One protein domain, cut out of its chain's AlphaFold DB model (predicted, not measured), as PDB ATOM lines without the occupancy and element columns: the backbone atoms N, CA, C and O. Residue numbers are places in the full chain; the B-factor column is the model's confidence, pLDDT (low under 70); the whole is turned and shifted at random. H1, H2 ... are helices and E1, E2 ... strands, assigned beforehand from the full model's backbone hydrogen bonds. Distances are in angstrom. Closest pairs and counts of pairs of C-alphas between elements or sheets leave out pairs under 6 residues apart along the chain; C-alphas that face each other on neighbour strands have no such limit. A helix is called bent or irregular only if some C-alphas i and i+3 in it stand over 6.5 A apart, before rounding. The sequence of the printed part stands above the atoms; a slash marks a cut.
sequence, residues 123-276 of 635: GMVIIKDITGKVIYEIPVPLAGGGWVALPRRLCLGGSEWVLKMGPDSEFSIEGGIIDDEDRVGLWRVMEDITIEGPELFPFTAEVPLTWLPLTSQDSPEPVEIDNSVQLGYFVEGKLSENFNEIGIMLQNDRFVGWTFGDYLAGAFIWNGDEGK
ATOM      1  N   GLY A 123      -0.241  34.924  17.447       90.19
ATOM      2  CA  GLY A 123      -1.652  34.963  17.790       90.19
ATOM      3  C   GLY A 123      -2.454  33.935  17.015       90.19
ATOM      4  O   GLY A 123      -1.954  33.263  16.116       90.19
ATOM      5  N   MET A 124      -3.720  33.816  17.378       94.06
ATOM      6  CA  MET A 124      -4.686  32.938  16.736       94.06
ATOM      7  C   MET A 124      -5.704  33.804  16.001       94.06
ATOM      8  O   MET A 124      -6.516  34.471  16.642       94.06
ATOM      9  N   VAL A 125      -5.667  33.812  14.670       95.69
ATOM     10  CA  VAL A 125      -6.709  34.461  13.869       95.69
ATOM     11  C   VAL A 125      -7.905  33.531  13.774       95.69
ATOM     12  O   VAL A 125      -7.782  32.390  13.334       95.69
ATOM     13  N   ILE A 126      -9.061  34.038  14.178       96.69
ATOM     14  CA  ILE A 126     -10.360  33.392  14.070       96.69
ATOM     15  C   ILE A 126     -11.158  34.111  12.993       96.69
ATOM     16  O   ILE A 126     -11.419  35.310  13.099       96.69
ATOM     17  N   ILE A 127     -11.578  33.358  11.984       96.25
ATOM     18  CA  ILE A 127     -12.429  33.850  10.903       96.25
ATOM     19  C   ILE A 127     -13.822  33.259  11.096       96.25
ATOM     20  O   ILE A 127     -13.975  32.037  11.202       96.25
ATOM     21  N   LYS A 128     -14.837  34.122  11.141       96.06
ATOM     22  CA  LYS A 128     -16.249  33.740  11.228       96.06
ATOM     23  C   LYS A 128     -16.977  34.086   9.938       96.06
ATOM     24  O   LYS A 128     -16.712  35.124   9.332       96.06
ATOM     25  N   ASP A 129     -17.908  33.227   9.546       95.81
ATOM     26  CA  ASP A 129     -18.821  33.507   8.444       95.81
ATOM     27  C   ASP A 129     -19.962  34.458   8.851       95.81
ATOM     28  O   ASP A 129     -20.113  34.835  10.016       95.81
ATOM     29  N   ILE A 130     -20.816  34.791   7.883       95.38
ATOM     30  CA  ILE A 130     -21.954  35.710   8.054       95.38
ATOM     31  C   ILE A 130     -23.040  35.212   9.020       95.38
ATOM     32  O   ILE A 130     -23.955  35.958   9.372       95.38
ATOM     33  N   THR A 131     -22.970  33.949   9.444       95.50
ATOM     34  CA  THR A 131     -23.854  33.360  10.459       95.50
ATOM     35  C   THR A 131     -23.227  33.403  11.857       95.50
ATOM     36  O   THR A 131     -23.866  33.017  12.835       95.50
ATOM     37  N   GLY A 132     -21.991  33.903  11.965       94.75
ATOM     38  CA  GLY A 132     -21.200  33.949  13.191       94.75
ATOM     39  C   GLY A 132     -20.477  32.636  13.496       94.75
ATOM     40  O   GLY A 132     -19.873  32.502  14.564       94.75
ATOM     41  N   LYS A 133     -20.524  31.653  12.590       94.88
ATOM     42  CA  LYS A 133     -19.859  30.365  12.773       94.88
ATOM     43  C   LYS A 133     -18.375  30.504  12.457       94.88
ATOM     44  O   LYS A 133     -18.001  31.032  11.415       94.88
ATOM     45  N   VAL A 134     -17.527  29.977  13.337       95.31
ATOM     46  CA  VAL A 134     -16.078  29.906  13.104       95.31
ATOM     47  C   VAL A 134     -15.795  28.940  11.952       95.31
ATOM     48  O   VAL A 134     -16.180  27.770  12.016       95.31
ATOM     49  N   ILE A 135     -15.127  29.434  10.906       92.62
ATOM     50  CA  ILE A 135     -14.714  28.639   9.742       92.62
ATOM     51  C   ILE A 135     -13.241  28.231   9.815       92.62
ATOM     52  O   ILE A 135     -12.909  27.119   9.406       92.62
ATOM     53  N   TYR A 136     -12.384  29.086  10.382       93.62
ATOM     54  CA  TYR A 136     -10.956  28.823  10.532       93.62
ATOM     55  C   TYR A 136     -10.398  29.412  11.825       93.62
ATOM     56  O   TYR A 136     -10.785  30.505  12.242       93.62
ATOM     57  N   GLU A 137      -9.440  28.690  12.401       95.12
ATOM     58  CA  GLU A 137      -8.545  29.145  13.463       95.12
ATOM     59  C   GLU A 137      -7.111  28.913  12.968       95.12
ATOM     60  O   GLU A 137      -6.726  27.775  12.685       95.12
ATOM     61  N   ILE A 138      -6.355  29.991  12.758       93.62
ATOM     62  CA  ILE A 138      -5.062  29.971  12.057       93.62
ATOM     63  C   ILE A 138      -3.992  30.618  12.941       93.62
ATOM     64  O   ILE A 138      -4.156  31.782  13.325       93.62
ATOM     65  N   PRO A 139      -2.923  29.898  13.325       92.75
ATOM     66  CA  PRO A 139      -1.861  30.499  14.114       92.75
ATOM     67  C   PRO A 139      -1.032  31.382  13.193       92.75
ATOM     68  O   PRO A 139      -0.552  30.926  12.157       92.75
ATOM     69  N   VAL A 140      -0.892  32.653  13.553       92.00
ATOM     70  CA  VAL A 140      -0.204  33.642  12.728       92.00
ATOM     71  C   VAL A 140       0.927  34.306  13.504       92.00
ATOM     72  O   VAL A 140       0.724  34.734  14.646       92.00
ATOM     73  N   PRO A 141       2.123  34.417  12.908       90.38
ATOM     74  CA  PRO A 141       3.143  35.322  13.404       90.38
ATOM     75  C   PRO A 141       2.753  36.767  13.073       90.38
ATOM     76  O   PRO A 141       2.233  37.044  11.988       90.38
ATOM     77  N   LEU A 142       3.018  37.690  13.995       88.19
ATOM     78  CA  LEU A 142       2.738  39.109  13.801       88.19
ATOM     79  C   LEU A 142       4.028  39.860  13.484       88.19
ATOM     80  O   LEU A 142       5.011  39.774  14.225       88.19
ATOM     81  N   ALA A 143       4.005  40.623  12.397       86.81
ATOM     82  CA  ALA A 143       5.042  41.593  12.099       86.81
ATOM     83  C   ALA A 143       4.796  42.895  12.881       86.81
ATOM     84  O   ALA A 143       3.663  43.241  13.239       86.81
ATOM     85  N   GLY A 144       5.877  43.631  13.141       77.25
ATOM     86  CA  GLY A 144       5.835  44.936  13.794       77.25
ATOM     87  C   GLY A 144       4.889  45.896  13.067       77.25
ATOM     88  O   GLY A 144       4.795  45.890  11.838       77.25
ATOM     89  N   GLY A 145       4.152  46.697  13.838       76.31
ATOM     90  CA  GLY A 145       3.076  47.551  13.316       76.31
ATOM     91  C   GLY A 145       1.707  46.864  13.196       76.31
ATOM     92  O   GLY A 145       0.759  47.503  12.746       76.31
ATOM     93  N   GLY A 146       1.587  45.602  13.632       84.94
ATOM     94  CA  GLY A 146       0.305  44.894  13.731       84.94
ATOM     95  C   GLY A 146      -0.137  44.196  12.447       84.94
ATOM     96  O   GLY A 146      -1.333  44.019  12.229       84.94
ATOM     97  N   TRP A 147       0.814  43.809  11.598       90.38
ATOM     98  CA  TRP A 147       0.536  43.162  10.318       90.38
ATOM     99  C   TRP A 147       0.591  41.636  10.424       90.38
ATOM    100  O   TRP A 147       1.523  41.073  11.002       90.38
ATOM    101  N   VAL A 148      -0.394  40.966   9.827       93.06
ATOM    102  CA  VAL A 148      -0.477  39.504   9.713       93.06
ATOM    103  C   VAL A 148      -0.735  39.111   8.267       93.06
ATOM    104  O   VAL A 148      -1.571  39.713   7.601       93.06
ATOM    105  N   ALA A 149      -0.045  38.093   7.764       95.12
ATOM    106  CA  ALA A 149      -0.333  37.552   6.442       95.12
ATOM    107  C   ALA A 149      -1.289  36.362   6.556       95.12
ATOM    108  O   ALA A 149      -1.142  35.524   7.449       95.12
ATOM    109  N   LEU A 150      -2.266  36.280   5.654       96.62
ATOM    110  CA  LEU A 150      -3.243  35.193   5.608       96.62
ATOM    111  C   LEU A 150      -3.417  34.691   4.170       96.62
ATOM    112  O   LEU A 150      -3.588  35.509   3.261       96.62
ATOM    113  N   PRO A 151      -3.439  33.365   3.939       95.31
ATOM    114  CA  PRO A 151      -3.797  32.807   2.642       95.31
ATOM    115  C   PRO A 151      -5.193  33.265   2.205       95.31
ATOM    116  O   PRO A 151      -6.177  33.021   2.907       95.31
ATOM    117  N   ARG A 152      -5.298  33.849   1.005       93.38
ATOM    118  CA  ARG A 152      -6.542  34.400   0.435       93.38
ATOM    119  C   ARG A 152      -7.702  33.413   0.523       93.38
ATOM    120  O   ARG A 152      -8.809  33.781   0.900       93.38
ATOM    121  N   ARG A 153      -7.445  32.135   0.227       91.44
ATOM    122  CA  ARG A 153      -8.470  31.081   0.212       91.44
ATOM    123  C   ARG A 153      -9.124  30.842   1.578       91.44
ATOM    124  O   ARG A 153     -10.283  30.449   1.619       91.44
ATOM    125  N   LEU A 154      -8.401  31.064   2.678       92.25
ATOM    126  CA  LEU A 154      -8.937  30.901   4.036       92.25
ATOM    127  C   LEU A 154      -9.798  32.092   4.469       92.25
ATOM    128  O   LEU A 154     -10.649  31.957   5.342       92.25
ATOM    129  N   CYS A 155      -9.591  33.245   3.839       93.88
ATOM    130  CA  CYS A 155     -10.342  34.468   4.081       93.88
ATOM    131  C   CYS A 155     -11.713  34.482   3.383       93.88
ATOM    132  O   CYS A 155     -12.601  35.238   3.780       93.88
ATOM    133  N   LEU A 156     -11.905  33.663   2.342       93.56
ATOM    134  CA  LEU A 156     -13.145  33.621   1.565       93.56
ATOM    135  C   LEU A 156     -14.339  33.199   2.431       93.56
ATOM    136  O   LEU A 156     -14.321  32.160   3.088       93.56
ATOM    137  N   GLY A 157     -15.396  34.012   2.404       93.88
ATOM    138  CA  GLY A 157     -16.602  33.803   3.209       93.88
ATOM    139  C   GLY A 157     -16.497  34.267   4.661       93.88
ATOM    140  O   GLY A 157     -17.504  34.229   5.368       93.88
ATOM    141  N   GLY A 158     -15.331  34.748   5.098       95.44
ATOM    142  CA  GLY A 158     -15.158  35.357   6.409       95.44
ATOM    143  C   GLY A 158     -15.712  36.776   6.444       95.44
ATOM    144  O   GLY A 158     -15.168  37.648   5.774       95.44
ATOM    145  N   SER A 159     -16.756  37.015   7.234       95.62
ATOM    146  CA  SER A 159     -17.347  38.345   7.432       95.62
ATOM    147  C   SER A 159     -16.850  39.050   8.695       95.62
ATOM    148  O   SER A 159     -17.065  40.242   8.842       95.62
ATOM    149  N   GLU A 160     -16.240  38.325   9.636       95.56
ATOM    150  CA  GLU A 160     -15.692  38.893  10.876       95.56
ATOM    151  C   GLU A 160     -14.387  38.183  11.236       95.56
ATOM    152  O   GLU A 160     -14.337  36.948  11.276       95.56
ATOM    153  N   TRP A 161     -13.314  38.953  11.419       96.06
ATOM    154  CA  TRP A 161     -11.963  38.434  11.615       96.06
ATOM    155  C   TRP A 161     -11.392  38.983  12.920       96.06
ATOM    156  O   TRP A 161     -11.322  40.195  13.126       96.06
ATOM    157  N   VAL A 162     -10.982  38.082  13.808       94.19
ATOM    158  CA  VAL A 162     -10.531  38.426  15.158       94.19
ATOM    159  C   VAL A 162      -9.186  37.778  15.434       94.19
ATOM    160  O   VAL A 162      -9.026  36.572  15.274       94.19
ATOM    161  N   LEU A 163      -8.224  38.558  15.906       93.31
ATOM    162  CA  LEU A 163      -6.968  38.063  16.447       93.31
ATOM    163  C   LEU A 163      -7.101  37.826  17.954       93.31
ATOM    164  O   LEU A 163      -7.424  38.747  18.703       93.31
ATOM    165  N   LYS A 164      -6.752  36.624  18.414       92.31
ATOM    166  CA  LYS A 164      -6.600  36.298  19.835       92.31
ATOM    167  C   LYS A 164      -5.133  36.173  20.225       92.31
ATOM    168  O   LYS A 164      -4.420  35.340  19.674       92.31
ATOM    169  N   MET A 165      -4.704  36.951  21.216       85.81
ATOM    170  CA  MET A 165      -3.335  36.921  21.770       85.81
ATOM    171  C   MET A 165      -3.273  36.331  23.192       85.81
ATOM    172  O   MET A 165      -2.202  36.220  23.784       85.81
ATOM    173  N   GLY A 166      -4.422  35.956  23.757       81.06
ATOM    174  CA  GLY A 166      -4.575  35.432  25.113       81.06
ATOM    175  C   GLY A 166      -6.056  35.199  25.443       81.06
ATOM    176  O   GLY A 166      -6.908  35.484  24.602       81.06
ATOM    177  N   PRO A 167      -6.388  34.696  26.647       76.44
ATOM    178  CA  PRO A 167      -7.768  34.365  27.016       76.44
ATOM    179  C   PRO A 167      -8.721  35.572  27.013       76.44
ATOM    180  O   PRO A 167      -9.885  35.402  26.672       76.44
ATOM    181  N   ASP A 168      -8.214  36.772  27.318       76.94
ATOM    182  CA  ASP A 168      -8.998  38.014  27.401       76.94
ATOM    183  C   ASP A 168      -8.515  39.091  26.403       76.94
ATOM    184  O   ASP A 168      -8.792  40.277  26.569       76.94
ATOM    185  N   SER A 169      -7.732  38.707  25.388       84.19
ATOM    186  CA  SER A 169      -7.126  39.640  24.427       84.19
ATOM    187  C   SER A 169      -7.581  39.309  23.014       84.19
ATOM    188  O   SER A 169      -6.947  38.504  22.331       84.19
ATOM    189  N   GLU A 170      -8.695  39.921  22.614       88.56
ATOM    190  CA  GLU A 170      -9.291  39.811  21.284       88.56
ATOM    191  C   GLU A 170      -9.242  41.166  20.572       88.56
ATOM    192  O   GLU A 170      -9.618  42.188  21.147       88.56
ATOM    193  N   PHE A 171      -8.796  41.166  19.320       89.56
ATOM    194  CA  PHE A 171      -8.613  42.372  18.522       89.56
ATOM    195  C   PHE A 171      -9.207  42.193  17.130       89.56
ATOM    196  O   PHE A 171      -9.055  41.136  16.522       89.56
ATOM    197  N   SER A 172      -9.872  43.228  16.619       91.00
ATOM    198  CA  SER A 172     -10.453  43.200  15.275       91.00
ATOM    199  C   SER A 172      -9.372  43.359  14.206       91.00
ATOM    200  O   SER A 172      -8.446  44.165  14.359       91.00
ATOM    201  N   ILE A 173      -9.504  42.602  13.119       93.56
ATOM    202  CA  ILE A 173      -8.783  42.836  11.867       93.56
ATOM    203  C   ILE A 173      -9.773  43.510  10.919       93.56
ATOM    204  O   ILE A 173     -10.744  42.888  10.500       93.56
ATOM    205  N   GLU A 174      -9.552  44.788  10.610       87.94
ATOM    206  CA  GLU A 174     -10.557  45.609   9.912       87.94
ATOM    207  C   GLU A 174     -10.248  45.834   8.431       87.94
ATOM    208  O   GLU A 174     -11.153  46.105   7.643       87.94
ATOM    209  N   GLY A 175      -8.990  45.683   8.020       93.69
ATOM    210  CA  GLY A 175      -8.593  45.867   6.631       93.69
ATOM    211  C   GLY A 175      -7.200  45.342   6.331       93.69
ATOM    212  O   GLY A 175      -6.466  44.917   7.225       93.69
ATOM    213  N   GLY A 176      -6.841  45.355   5.057       95.12
ATOM    214  CA  GLY A 176      -5.581  44.826   4.568       95.12
ATOM    215  C   GLY A 176      -5.206  45.348   3.191       95.12
ATOM    216  O   GLY A 176      -5.779  46.314   2.691       95.12
ATOM    217  N   ILE A 177      -4.210  44.697   2.613       95.44
ATOM    218  CA  ILE A 177      -3.622  44.947   1.306       95.44
ATOM    219  C   ILE A 177      -3.576  43.595   0.600       95.44
ATOM    220  O   ILE A 177      -3.053  42.617   1.145       95.44
ATOM    221  N   ILE A 178      -4.179  43.529  -0.580       95.06
ATOM    222  CA  ILE A 178      -4.212  42.331  -1.412       95.06
ATOM    223  C   ILE A 178      -4.521  42.736  -2.854       95.06
ATOM    224  O   ILE A 178      -5.438  43.522  -3.090       95.06
ATOM    225  N   ASP A 179      -3.770  42.192  -3.802       92.56
ATOM    226  CA  ASP A 179      -4.060  42.272  -5.233       92.56
ATOM    227  C   ASP A 179      -4.944  41.091  -5.694       92.56
ATOM    228  O   ASP A 179      -5.116  40.090  -4.989       92.56
ATOM    229  N   ASP A 180      -5.530  41.173  -6.887       85.56
ATOM    230  CA  ASP A 180      -6.336  40.077  -7.435       85.56
ATOM    231  C   ASP A 180      -5.505  38.823  -7.752       85.56
ATOM    232  O   ASP A 180      -6.019  37.710  -7.617       85.56
ATOM    233  N   GLU A 181      -4.222  38.985  -8.090       87.69
ATOM    234  CA  GLU A 181      -3.293  37.877  -8.356       87.69
ATOM    235  C   GLU A 181      -2.641  37.319  -7.076       87.69
ATOM    236  O   GLU A 181      -2.045  36.235  -7.084       87.69
ATOM    237  N   ASP A 182      -2.759  38.034  -5.954       91.00
ATOM    238  CA  ASP A 182      -2.158  37.632  -4.687       91.00
ATOM    239  C   ASP A 182      -2.878  36.419  -4.083       91.00
ATOM    240  O   ASP A 182      -4.079  36.427  -3.794       91.00
ATOM    241  N   ARG A 183      -2.112  35.367  -3.769       92.56
ATOM    242  CA  ARG A 183      -2.622  34.202  -3.014       92.56
ATOM    243  C   ARG A 183      -2.577  34.400  -1.499       92.56
ATOM    244  O   ARG A 183      -3.097  33.564  -0.756       92.56
ATOM    245  N   VAL A 184      -1.983  35.500  -1.043       95.38
ATOM    246  CA  VAL A 184      -1.808  35.883   0.360       95.38
ATOM    247  C   VAL A 184      -2.167  37.356   0.492       95.38
ATOM    248  O   VAL A 184      -1.684  38.169  -0.279       95.38
ATOM    249  N   GLY A 185      -3.004  37.701   1.466       95.88
ATOM    250  CA  GLY A 185      -3.262  39.097   1.821       95.88
ATOM    251  C   GLY A 185      -2.493  39.489   3.075       95.88
ATOM    252  O   GLY A 185      -2.307  38.659   3.971       95.88
ATOM    253  N   LEU A 186      -2.086  40.752   3.153       95.62
ATOM    254  CA  LEU A 186      -1.504  41.346   4.350       95.62
ATOM    255  C   LEU A 186      -2.579  42.142   5.093       95.62
ATOM    256  O   LEU A 186      -3.155  43.072   4.544       95.62
ATOM    257  N   TRP A 187      -2.856  41.803   6.344       95.44
ATOM    258  CA  TRP A 187      -3.991  42.324   7.102       95.44
ATOM    259  C   TRP A 187      -3.546  43.004   8.383       95.44
ATOM    260  O   TRP A 187      -2.574  42.592   9.016       95.44
ATOM    261  N   ARG A 188      -4.265  44.055   8.765       90.94
ATOM    262  CA  ARG A 188      -3.910  44.916   9.885       90.94
ATOM    263  C   ARG A 188      -4.827  44.684  11.074       90.94
ATOM    264  O   ARG A 188      -6.049  44.786  10.968       90.94
ATOM    265  N   VAL A 189      -4.209  44.427  12.217       87.19
ATOM    266  CA  VAL A 189      -4.842  44.474  13.536       87.19
ATOM    267  C   VAL A 189      -4.912  45.946  13.964       87.19
ATOM    268  O   VAL A 189      -3.949  46.676  13.734       87.19
ATOM    269  N   MET A 190      -6.040  46.387  14.530       72.81
ATOM    270  CA  MET A 190      -6.312  47.783  14.933       72.81
ATOM    271  C   MET A 190      -5.109  48.575  15.498       72.81
ATOM    272  O   MET A 190      -4.268  48.047  16.224       72.81
ATOM    273  N   GLU A 191      -5.053  49.879  15.180       61.78
ATOM    274  CA  GLU A 191      -3.893  50.757  15.443       61.78
ATOM    275  C   GLU A 191      -3.596  51.028  16.930       61.78
ATOM    276  O   GLU A 191      -2.547  51.584  17.255       61.78
ATOM    277  N   ASP A 192      -4.496  50.667  17.846       62.88
ATOM    278  CA  ASP A 192      -4.372  50.941  19.281       62.88
ATOM    279  C   ASP A 192      -3.424  49.979  20.021       62.88
ATOM    280  O   ASP A 192      -3.164  50.157  21.215       62.88
ATOM    281  N   ILE A 193      -2.843  49.006  19.314       65.12
ATOM    282  CA  ILE A 193      -1.936  48.007  19.879       65.12
ATOM    283  C   ILE A 193      -0.526  48.213  19.333       65.12
ATOM    284  O   ILE A 193      -0.249  48.043  18.147       65.12
ATOM    285  N   THR A 194       0.416  48.498  20.229       66.81
ATOM    286  CA  THR A 194       1.841  48.391  19.904       66.81
ATOM    287  C   THR A 194       2.273  46.942  20.095       66.81
ATOM    288  O   THR A 194       2.428  46.476  21.222       66.81
ATOM    289  N   ILE A 195       2.429  46.211  18.993       71.31
ATOM    290  CA  ILE A 195       2.928  44.833  19.011       71.31
ATOM    291  C   ILE A 195       4.455  44.877  18.930       71.31
ATOM    292  O   ILE A 195       5.014  45.277  17.910       71.31
ATOM    293  N   GLU A 196       5.127  44.476  20.012       71.00
ATOM    294  CA  GLU A 196       6.584  44.322  20.040       71.00
ATOM    295  C   GLU A 196       7.003  43.120  19.180       71.00
ATOM    296  O   GLU A 196       6.687  41.974  19.502       71.00
ATOM    297  N   GLY A 197       7.713  43.381  18.082       76.81
ATOM    298  CA  GLY A 197       8.191  42.369  17.142       76.81
ATOM    299  C   GLY A 197       9.016  42.983  16.004       76.81
ATOM    300  O   GLY A 197       9.089  44.211  15.899       76.81
ATOM    301  N   PRO A 198       9.657  42.156  15.160       83.25
ATOM    302  CA  PRO A 198      10.446  42.637  14.027       83.25
ATOM    303  C   PRO A 198       9.559  43.364  13.008       83.25
ATOM    304  O   PRO A 198       8.508  42.856  12.616       83.25
ATOM    305  N   GLU A 199       9.974  44.558  12.582       87.19
ATOM    306  CA  GLU A 199       9.245  45.361  11.592       87.19
ATOM    307  C   GLU A 199       9.216  44.682  10.213       87.19
ATOM    308  O   GLU A 199      10.176  44.012   9.820       87.19
ATOM    309  N   LEU A 200       8.120  44.888   9.476       91.50
ATOM    310  CA  LEU A 200       7.956  44.430   8.095       91.50
ATOM    311  C   LEU A 200       8.746  45.312   7.120       91.50
ATOM    312  O   LEU A 200       8.586  46.533   7.121       91.50
ATOM    313  N   PHE A 201       9.555  44.694   6.264       93.31
ATOM    314  CA  PHE A 201      10.365  45.356   5.243       93.31
ATOM    315  C   PHE A 201      10.227  44.672   3.876       93.31
ATOM    316  O   PHE A 201       9.989  43.463   3.825       93.31
ATOM    317  N   PRO A 202      10.409  45.417   2.768       92.19
ATOM    318  CA  PRO A 202      10.578  44.820   1.451       92.19
ATOM    319  C   PRO A 202      11.798  43.907   1.418       92.19
ATOM    320  O   PRO A 202      12.850  44.209   1.994       92.19
ATOM    321  N   PHE A 203      11.674  42.821   0.674       91.75
ATOM    322  CA  PHE A 203      12.788  41.938   0.383       91.75
ATOM    323  C   PHE A 203      13.874  42.600  -0.464       91.75
ATOM    324  O   PHE A 203      13.602  43.355  -1.395       91.75
ATOM    325  N   THR A 204      15.128  42.274  -0.150       90.25
ATOM    326  CA  THR A 204      16.313  42.731  -0.888       90.25
ATOM    327  C   THR A 204      17.128  41.530  -1.364       90.25
ATOM    328  O   THR A 204      17.577  40.732  -0.545       90.25
ATOM    329  N   ALA A 205      17.355  41.399  -2.673       85.25
ATOM    330  CA  ALA A 205      17.983  40.213  -3.265       85.25
ATOM    331  C   ALA A 205      19.440  39.986  -2.813       85.25
ATOM    332  O   ALA A 205      19.908  38.852  -2.778       85.25
ATOM    333  N   GLU A 206      20.162  41.049  -2.456       87.06
ATOM    334  CA  GLU A 206      21.567  40.986  -2.041       87.06
ATOM    335  C   GLU A 206      21.763  40.590  -0.567       87.06
ATOM    336  O   GLU A 206      22.900  40.416  -0.124       87.06
ATOM    337  N   VAL A 207      20.680  40.471   0.209       90.19
ATOM    338  CA  VAL A 207      20.734  40.147   1.640       90.19
ATOM    339  C   VAL A 207      20.358  38.673   1.856       90.19
ATOM    340  O   VAL A 207      19.310  38.243   1.374       90.19
ATOM    341  N   PRO A 208      21.163  37.881   2.594       89.75
ATOM    342  CA  PRO A 208      20.830  36.488   2.888       89.75
ATOM    343  C   PRO A 208      19.480  36.353   3.593       89.75
ATOM    344  O   PRO A 208      19.179  37.122   4.509       89.75
ATOM    345  N   LEU A 209      18.689  35.370   3.167       91.38
ATOM    346  CA  LEU A 209      17.377  35.075   3.724       91.38
ATOM    347  C   LEU A 209      17.484  33.950   4.753       91.38
ATOM    348  O   LEU A 209      18.117  32.924   4.502       91.38
ATOM    349  N   THR A 210      16.828  34.133   5.893       91.19
ATOM    350  CA  THR A 210      16.781  33.129   6.956       91.19
ATOM    351  C   THR A 210      15.334  32.774   7.258       91.19
ATOM    352  O   THR A 210      14.509  33.668   7.431       91.19
ATOM    353  N   TRP A 211      15.011  31.490   7.345       90.38
ATOM    354  CA  TRP A 211      13.697  30.992   7.729       90.38
ATOM    355  C   TRP A 211      13.681  30.579   9.202       90.38
ATOM    356  O   TRP A 211      14.639  29.996   9.705       90.38
ATOM    357  N   LEU A 212      12.602  30.906   9.910       88.44
ATOM    358  CA  LEU A 212      12.406  30.567  11.317       88.44
ATOM    359  C   LEU A 212      11.023  29.921  11.503       88.44
ATOM    360  O   LEU A 212      10.011  30.608  11.312       88.44
ATOM    361  N   PRO A 213      10.953  28.628  11.878       87.19
ATOM    362  CA  PRO A 213       9.687  27.954  12.145       87.19
ATOM    363  C   PRO A 213       9.010  28.479  13.408       87.19
ATOM    364  O   PRO A 213       9.651  28.838  14.398       87.19
ATOM    365  N   LEU A 214       7.678  28.476  13.393       81.19
ATOM    366  CA  LEU A 214       6.857  28.921  14.515       81.19
ATOM    367  C   LEU A 214       6.756  27.865  15.628       81.19
ATOM    368  O   LEU A 214       6.631  28.208  16.804       81.19
ATOM    369  N   THR A 215       6.775  26.584  15.257       72.44
ATOM    370  CA  THR A 215       6.406  25.454  16.123       72.44
ATOM    371  C   THR A 215       7.587  24.629  16.614       72.44
ATOM    372  O   THR A 215       7.621  24.277  17.795       72.44
ATOM    373  N   SER A 216       8.557  24.327  15.753       66.50
ATOM    374  CA  SER A 216       9.609  23.350  16.056       66.50
ATOM    375  C   SER A 216      10.728  23.851  16.989       66.50
ATOM    376  O   SER A 216      11.539  23.055  17.449       66.50
ATOM    377  N   GLN A 217      10.736  25.138  17.376       58.66
ATOM    378  CA  GLN A 217      11.796  25.782  18.186       58.66
ATOM    379  C   GLN A 217      13.216  25.646  17.605       58.66
ATOM    380  O   GLN A 217      14.194  25.840  18.339       58.66
ATOM    381  N   ASP A 218      13.333  25.345  16.312       64.19
ATOM    382  CA  ASP A 218      14.618  25.219  15.635       64.19
ATOM    383  C   ASP A 218      15.343  26.567  15.533       64.19
ATOM    384  O   ASP A 218      14.775  27.650  15.721       64.19
ATOM    385  N   SER A 219      16.650  26.491  15.286       70.50
ATOM    386  CA  SER A 219      17.451  27.688  15.026       70.50
ATOM    387  C   SER A 219      17.094  28.260  13.652       70.50
ATOM    388  O   SER A 219      16.753  27.485  12.767       70.50
ATOM    389  N   PRO A 220      17.191  29.584  13.442       79.69
ATOM    390  CA  PRO A 220      16.979  30.175  12.125       79.69
ATOM    391  C   PRO A 220      17.881  29.520  11.061       79.69
ATOM    392  O   PRO A 220      19.098  29.441  11.253       79.69
ATOM    393  N   GLU A 221      17.301  29.072   9.947       84.00
ATOM    394  CA  GLU A 221      17.992  28.331   8.885       84.00
ATOM    395  C   GLU A 221      18.192  29.202   7.635       84.00
ATOM    396  O   GLU A 221      17.245  29.855   7.193       84.00
ATOM    397  N   PRO A 222      19.395  29.251   7.034       86.44
ATOM    398  CA  PRO A 222      19.602  29.950   5.769       86.44
ATOM    399  C   PRO A 222      18.815  29.264   4.653       86.44
ATOM    400  O   PRO A 222      18.923  28.050   4.484       86.44
ATOM    401  N   VAL A 223      18.069  30.036   3.864       88.25
ATOM    402  CA  VAL A 223      17.244  29.503   2.775       88.25
ATOM    403  C   VAL A 223      17.440  30.284   1.481       88.25
ATOM    404  O   VAL A 223      17.685  31.490   1.492       88.25
ATOM    405  N   GLU A 224      17.284  29.596   0.354       85.75
ATOM    406  CA  GLU A 224      17.182  30.206  -0.972       85.75
ATOM    407  C   GLU A 224      15.784  29.963  -1.549       85.75
ATOM    408  O   GLU A 224      15.117  28.979  -1.211       85.75
ATOM    409  N   ILE A 225      15.327  30.890  -2.395       84.00
ATOM    410  CA  ILE A 225      14.011  30.814  -3.030       84.00
ATOM    411  C   ILE A 225      14.181  30.518  -4.513       84.00
ATOM    412  O   ILE A 225      14.663  31.343  -5.288       84.00
ATOM    413  N   ASP A 226      13.715  29.338  -4.891       81.94
ATOM    414  CA  ASP A 226      13.705  28.827  -6.248       81.94
ATOM    415  C   ASP A 226      12.372  29.111  -6.943       81.94
ATOM    416  O   ASP A 226      11.302  29.119  -6.329       81.94
ATOM    417  N   ASN A 227      12.426  29.233  -8.273       79.94
ATOM    418  CA  ASN A 227      11.253  29.410  -9.139       79.94
ATOM    419  C   ASN A 227      10.360  30.586  -8.711       79.94
ATOM    420  O   ASN A 227       9.135  30.446  -8.671       79.94
ATOM    421  N   SER A 228      10.974  31.718  -8.369       83.25
ATOM    422  CA  SER A 228      10.237  32.884  -7.905       83.25
ATOM    423  C   SER A 228       9.389  33.515  -9.013       83.25
ATOM    424  O   SER A 228       9.840  33.719 -10.142       83.25
ATOM    425  N   VAL A 229       8.144  33.835  -8.678       87.25
ATOM    426  CA  VAL A 229       7.192  34.558  -9.521       87.25
ATOM    427  C   VAL A 229       6.641  35.709  -8.696       87.25
ATOM    428  O   VAL A 229       6.131  35.507  -7.597       87.25
ATOM    429  N   GLN A 230       6.752  36.928  -9.217       85.62
ATOM    430  CA  GLN A 230       6.110  38.080  -8.601       85.62
ATOM    431  C   GLN A 230       4.630  38.102  -8.986       85.62
ATOM    432  O   GLN A 230       4.303  38.157 -10.173       85.62
ATOM    433  N   LEU A 231       3.760  38.073  -7.983       80.50
ATOM    434  CA  LEU A 231       2.310  38.205  -8.092       80.50
ATOM    435  C   LEU A 231       1.908  39.348  -7.164       80.50
ATOM    436  O   LEU A 231       2.256  39.296  -5.993       80.50
ATOM    437  N   GLY A 232       1.267  40.397  -7.685       88.62
ATOM    438  CA  GLY A 232       0.850  41.543  -6.868       88.62
ATOM    439  C   GLY A 232       1.949  42.069  -5.932       88.62
ATOM    440  O   GLY A 232       3.045  42.443  -6.378       88.62
ATOM    441  N   TYR A 233       1.649  42.074  -4.631       92.56
ATOM    442  CA  TYR A 233       2.544  42.533  -3.564       92.56
ATOM    443  C   TYR A 233       3.508  41.457  -3.046       92.56
ATOM    444  O   TYR A 233       4.400  41.770  -2.250       92.56
ATOM    445  N   PHE A 234       3.363  40.205  -3.485       94.19
ATOM    446  CA  PHE A 234       4.164  39.084  -3.007       94.19
ATOM    447  C   PHE A 234       5.048  38.466  -4.098       94.19
ATOM    448  O   PHE A 234       4.660  38.260  -5.246       94.19
ATOM    449  N   VAL A 235       6.269  38.089  -3.731       92.38
ATOM    450  CA  VAL A 235       7.066  37.157  -4.532       92.38
ATOM    451  C   VAL A 235       6.833  35.761  -3.982       92.38
ATOM    452  O   VAL A 235       7.187  35.455  -2.845       92.38
ATOM    453  N   GLU A 236       6.220  34.914  -4.793       92.69
ATOM    454  CA  GLU A 236       6.006  33.515  -4.474       92.69
ATOM    455  C   GLU A 236       7.176  32.686  -4.983       92.69
ATOM    456  O   GLU A 236       7.580  32.831  -6.132       92.69
ATOM    457  N   GLY A 237       7.673  31.754  -4.180       89.69
ATOM    458  CA  GLY A 237       8.603  30.745  -4.661       89.69
ATOM    459  C   GLY A 237       8.593  29.482  -3.819       89.69
ATOM    460  O   GLY A 237       7.749  29.282  -2.941       89.69
ATOM    461  N   LYS A 238       9.538  28.595  -4.107       86.88
ATOM    462  CA  LYS A 238       9.766  27.377  -3.332       86.88
ATOM    463  C   LYS A 238      11.065  27.513  -2.574       86.88
ATOM    464  O   LYS A 238      12.054  27.970  -3.129       86.88
ATOM    465  N   LEU A 239      11.056  27.089  -1.324       81.69
ATOM    466  CA  LEU A 239      12.291  26.952  -0.574       81.69
ATOM    467  C   LEU A 239      13.019  25.685  -1.036       81.69
ATOM    468  O   LEU A 239      12.380  24.710  -1.440       81.69
ATOM    469  N   SER A 240      14.349  25.719  -0.992       71.69
ATOM    470  CA  SER A 240      15.232  24.632  -1.437       71.69
ATOM    471  C   SER A 240      15.029  23.309  -0.680       71.69
ATOM    472  O   SER A 240      15.355  22.242  -1.203       71.69
ATOM    473  N   GLU A 241      14.450  23.356   0.524       69.38
ATOM    474  CA  GLU A 241      14.006  22.186   1.292       69.38
ATOM    475  C   GLU A 241      12.479  22.205   1.508       69.38
ATOM    476  O   GLU A 241      11.825  23.248   1.423       69.38
ATOM    477  N   ASN A 242      11.878  21.038   1.769       63.84
ATOM    478  CA  ASN A 242      10.432  20.922   1.997       63.84
ATOM    479  C   ASN A 242      10.060  21.412   3.406       63.84
ATOM    480  O   ASN A 242       9.864  20.612   4.322       63.84
ATOM    481  N   PHE A 243       9.923  22.724   3.566       70.25
ATOM    482  CA  PHE A 243       9.422  23.330   4.797       70.25
ATOM    483  C   PHE A 243       7.889  23.316   4.811       70.25
ATOM    484  O   PHE A 243       7.234  24.109   4.133       70.25
ATOM    485  N   ASN A 244       7.314  22.393   5.586       72.44
ATOM    486  CA  ASN A 244       5.864  22.199   5.721       72.44
ATOM    487  C   ASN A 244       5.272  22.852   6.985       72.44
ATOM    488  O   ASN A 244       4.144  22.550   7.369       72.44
ATOM    489  N   GLU A 245       6.005  23.760   7.628       86.69
ATOM    490  CA  GLU A 245       5.557  24.454   8.837       86.69
ATOM    491  C   GLU A 245       5.218  25.924   8.571       86.69
ATOM    492  O   GLU A 245       5.698  26.555   7.620       86.69
ATOM    493  N   ILE A 246       4.384  26.483   9.449       90.38
ATOM    494  CA  ILE A 246       4.198  27.930   9.514       90.38
ATOM    495  C   ILE A 246       5.494  28.532  10.038       90.38
ATOM    496  O   ILE A 246       6.030  28.092  11.056       90.38
ATOM    497  N   GLY A 247       5.989  29.545   9.350       90.62
ATOM    498  CA  GLY A 247       7.260  30.166   9.671       90.62
ATOM    499  C   GLY A 247       7.365  31.556   9.079       90.62
ATOM    500  O   GLY A 247       6.499  32.009   8.324       90.62
ATOM    501  N   ILE A 248       8.437  32.240   9.455       92.19
ATOM    502  CA  ILE A 248       8.733  33.589   8.991       92.19
ATOM    503  C   ILE A 248      10.082  33.625   8.302       92.19
ATOM    504  O   ILE A 248      10.974  32.840   8.614       92.19
ATOM    505  N   MET A 249      10.233  34.559   7.377       92.31
ATOM    506  CA  MET A 249      11.482  34.818   6.686       92.31
ATOM    507  C   MET A 249      12.034  36.169   7.123       92.31
ATOM    508  O   MET A 249      11.295  37.156   7.217       92.31
ATOM    509  N   LEU A 250      13.331  36.188   7.411       91.62
ATOM    510  CA  LEU A 250      14.040  37.304   8.010       91.62
ATOM    511  C   LEU A 250      15.252  37.720   7.173       91.62
ATOM    512  O   LEU A 250      15.983  36.874   6.659       91.62
ATOM    513  N   GLN A 251      15.495  39.029   7.107       92.19
ATOM    514  CA  GLN A 251      16.722  39.636   6.584       92.19
ATOM    515  C   GLN A 251      17.244  40.655   7.597       92.19
ATOM    516  O   GLN A 251      16.581  41.657   7.860       92.19
ATOM    517  N   ASN A 252      18.428  40.416   8.177       88.56
ATOM    518  CA  ASN A 252      19.000  41.261   9.240       88.56
ATOM    519  C   ASN A 252      17.995  41.544  10.381       88.56
ATOM    520  O   ASN A 252      17.753  42.701  10.725       88.56
ATOM    521  N   ASP A 253      17.361  40.491  10.906       84.12
ATOM    522  CA  ASP A 253      16.333  40.533  11.963       84.12
ATOM    523  C   ASP A 253      15.041  41.299  11.608       84.12
ATOM    524  O   ASP A 253      14.224  41.589  12.482       84.12
ATOM    525  N   ARG A 254      14.818  41.610  10.323       88.94
ATOM    526  CA  ARG A 254      13.585  42.236   9.819       88.94
ATOM    527  C   ARG A 254      12.682  41.219   9.158       88.94
ATOM    528  O   ARG A 254      13.164  40.335   8.458       88.94
ATOM    529  N   PHE A 255      11.381  41.394   9.340       91.00
ATOM    530  CA  PHE A 255      10.354  40.539   8.767       91.00
ATOM    531  C   PHE A 255      10.233  40.812   7.264       91.00
ATOM    532  O   PHE A 255       9.964  41.946   6.882       91.00
ATOM    533  N   VAL A 256      10.420  39.799   6.415       94.00
ATOM    534  CA  VAL A 256      10.323  39.953   4.949       94.00
ATOM    535  C   VAL A 256       9.426  38.917   4.272       94.00
ATOM    536  O   VAL A 256       9.175  39.033   3.078       94.00
ATOM    537  N   GLY A 257       8.912  37.909   4.982       93.75
ATOM    538  CA  GLY A 257       7.957  36.981   4.374       93.75
ATOM    539  C   GLY A 257       7.496  35.824   5.257       93.75
ATOM    540  O   GLY A 257       7.880  35.729   6.421       93.75
ATOM    541  N   TRP A 258       6.669  34.941   4.694       93.94
ATOM    542  CA  TRP A 258       5.952  33.879   5.406       93.94
ATOM    543  C   TRP A 258       5.999  32.528   4.684       93.94
ATOM    544  O   TRP A 258       6.011  32.455   3.453       93.94
ATOM    545  N   THR A 259       5.913  31.458   5.471       93.62
ATOM    546  CA  THR A 259       5.437  30.137   5.039       93.62
ATOM    547  C   THR A 259       4.179  29.779   5.828       93.62
ATOM    548  O   THR A 259       4.030  30.184   6.983       93.62
ATOM    549  N   PHE A 260       3.264  29.016   5.224       93.25
ATOM    550  CA  PHE A 260       1.952  28.712   5.819       93.25
ATOM    551  C   PHE A 260       1.735  27.222   6.119       93.25
ATOM    552  O   PHE A 260       0.627  26.824   6.478       93.25
ATOM    553  N   GLY A 261       2.768  26.393   5.970       90.06
ATOM    554  CA  GLY A 261       2.672  24.944   6.138       90.06
ATOM    555  C   GLY A 261       1.536  24.321   5.323       90.06
ATOM    556  O   GLY A 261       1.372  24.616   4.138       90.06
ATOM    557  N   ASP A 262       0.713  23.496   5.973       89.38
ATOM    558  CA  ASP A 262      -0.400  22.779   5.332       89.38
ATOM    559  C   ASP A 262      -1.510  23.694   4.776       89.38
ATOM    560  O   ASP A 262      -2.329  23.257   3.963       89.38
ATOM    561  N   TYR A 263      -1.561  24.964   5.194       90.31
ATOM    562  CA  TYR A 263      -2.584  25.908   4.740       90.31
ATOM    563  C   TYR A 263      -2.332  26.433   3.322       90.31
ATOM    564  O   TYR A 263      -3.288  26.669   2.577       90.31
ATOM    565  N   LEU A 264      -1.064  26.641   2.956       91.06
ATOM    566  CA  LEU A 264      -0.656  27.092   1.629       91.06
ATOM    567  C   LEU A 264       0.822  26.749   1.397       91.06
ATOM    568  O   LEU A 264       1.705  27.249   2.090       91.06
ATOM    569  N   ALA A 265       1.078  25.912   0.391       90.44
ATOM    570  CA  ALA A 265       2.428  25.489   0.041       90.44
ATOM    571  C   ALA A 265       3.217  26.611  -0.653       90.44
ATOM    572  O   ALA A 265       2.689  27.294  -1.533       90.44
ATOM    573  N   GLY A 266       4.502  26.721  -0.311       90.69
ATOM    574  CA  GLY A 266       5.430  27.707  -0.865       90.69
ATOM    575  C   GLY A 266       5.889  28.744   0.161       90.69
ATOM    576  O   GLY A 266       5.482  28.728   1.324       90.69
ATOM    577  N   ALA A 267       6.760  29.637  -0.297       92.38
ATOM    578  CA  ALA A 267       7.237  30.799   0.434       92.38
ATOM    579  C   ALA A 267       6.719  32.074  -0.227       92.38
ATOM    580  O   ALA A 267       6.731  32.194  -1.452       92.38
ATOM    581  N   PHE A 268       6.276  33.015   0.601       94.50
ATOM    582  CA  PHE A 268       5.638  34.252   0.172       94.50
ATOM    583  C   PHE A 268       6.401  35.425   0.763       94.50
ATOM    584  O   PHE A 268       6.357  35.671   1.968       94.50
ATOM    585  N   ILE A 269       7.140  36.119  -0.089       94.44
ATOM    586  CA  ILE A 269       8.001  37.229   0.292       94.44
ATOM    587  C   ILE A 269       7.275  38.547   0.052       94.44
ATOM    588  O   ILE A 269       6.676  38.735  -1.002       94.44
ATOM    589  N   TRP A 270       7.372  39.474   0.993       94.81
ATOM    590  CA  TRP A 270       6.851  40.822   0.846       94.81
ATOM    591  C   TRP A 270       7.683  41.649  -0.143       94.81
ATOM    592  O   TRP A 270       8.896  41.806   0.020       94.81
ATOM    593  N   ASN A 271       7.013  42.209  -1.146       92.25
ATOM    594  CA  ASN A 271       7.604  43.066  -2.174       92.25
ATOM    595  C   ASN A 271       6.928  44.452  -2.254       92.25
ATOM    596  O   ASN A 271       7.075  45.158  -3.249       92.25
ATOM    597  N   GLY A 272       6.166  44.830  -1.222       91.50
ATOM    598  CA  GLY A 272       5.588  46.169  -1.066       91.50
ATOM    599  C   GLY A 272       6.437  47.087  -0.176       91.50
ATOM    600  O   GLY A 272       7.587  46.787   0.132       91.50
ATOM    601  N   ASP A 273       5.868  48.205   0.276       92.88
ATOM    602  CA  ASP A 273       6.584  49.195   1.097       92.88
ATOM    603  C   ASP A 273       6.858  48.725   2.544       92.88
ATOM    604  O   ASP A 273       6.308  47.733   3.025       92.88
ATOM    605  N   GLU A 274       7.719  49.445   3.276       91.81
ATOM    606  CA  GLU A 274       7.990  49.173   4.699       91.81
ATOM    607  C   GLU A 274       6.708  49.277   5.546       91.81
ATOM    608  O   GLU A 274       5.925  50.218   5.402       91.81
ATOM    609  N   GLY A 275       6.534  48.370   6.511       88.31
ATOM    610  CA  GLY A 275       5.295  48.198   7.282       88.31
ATOM    611  C   GLY A 275       4.780  49.445   8.005       88.31
ATOM    612  O   GLY A 275       3.573  49.596   8.177       88.31
ATOM    613  N   LYS A 276       5.671  50.366   8.397       86.31
ATOM    614  CA  LYS A 276       5.313  51.653   9.033       86.31
ATOM    615  C   LYS A 276       4.663  52.665   8.079       86.31
ATOM    616  O   LYS A 276       4.099  53.647   8.552       86.31
TER     617      LYS A 276
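This is residues 123 to 276 of the 635 residues of an uncharacterized protein of Desulfobacterales bacterium (UniProt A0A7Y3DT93). Two curled sheets, each bent round like part of a barrel, sit side by side as two lobes, and their facing walls have strands crossed at 83 degrees. E1 to E6 and the short helix H1 make the first lobe, E7 to E13 the second, and one long link joins them. The printed part has 154 residues with thirteen named strands and one named helix, in the order E1 to E3, H1, E4 to E13; the class is mostly strand. Both sheets are antiparallel, in the orders E2 E1 E4 E5 E6 E3 and E8 E7 E11 E12 E13 E10 E9. The whole is compact, with a radius of gyration of the C-alphas of 14.8 A, and only just elongated, spanning 45 by 30 by 30 A.

Start with E1, residues 123 to 128, and E2, residues 134 to 141, a hairpin with N 125 and O 138 within hydrogen-bond range at 2.9 A. Next come E3, residues 147 to 151, and H1, residues 152 to 155, which is on this first sheet at a height over the sheet of 5.7 A, over none of its strands. H1 is too short for an O i to N i+4 pair; its one O i to N i+3 pair is within range. E4, residues 160 to 166, E5, residues 169 to 177, and E6, residues 184 to 189, form a meander, each strand the antiparallel neighbour of the one before; look for N 163 and O 171, 2.8 A, and N 188 and O 175, 2.8 A. This is a folded sheet, bent back on itself: E2 E1 E4 face E6 E3, with E5 as the hinge. In the second sheet, E7, residues 209 to 213, and E8, residues 221 to 223, are a hairpin, with N 221 and O 211 at 2.8 A. E8 runs on into E9, residues 225 to 231, at 65 degrees. E10, residues 234 to 239, E11, residues 246 to 251, E12, residues 254 to 260, and E13, residues 267 to 270, form a Greek key: E11 E12 E13 are a meander, and E13 is the antiparallel neighbour of E10, with N 269 and O 235 at 2.8 A. Between E11 and E12, N 249 and O 257 are 2.8 A apart. This sheet is folded too: E8 E7 E11 face E13 E10 E9, with E12 as the hinge. The two sheets form a sandwich, face to face, with 37 pairs of C-alphas within 10 A; the closest C-alphas of E3 and E12 are those of Ala 149 and Trp 258, 7.4 A.

Find C-alpha 123 at (-1.652, 34.963, 17.790), where E1 begins. E2 is 20.0 A long, and E5, the longest strand by residues, covers 24.0 A and bends by 55 degrees at residue 174. E4 measures 18.4 A and E12 18.3 A. E13 ends at C-alpha 270, (6.851, 40.822, 0.846).

The two C-alphas farthest apart are those of Thr 131 and Glu 206, 47.7 A. The printed part has no cut, and the long link is E6 to E7, residues 190 to 208. Mean pLDDT of the printed part is 87.8; look for values under 70 at residues 191 to 194, 216 to 218 and 241 to 242.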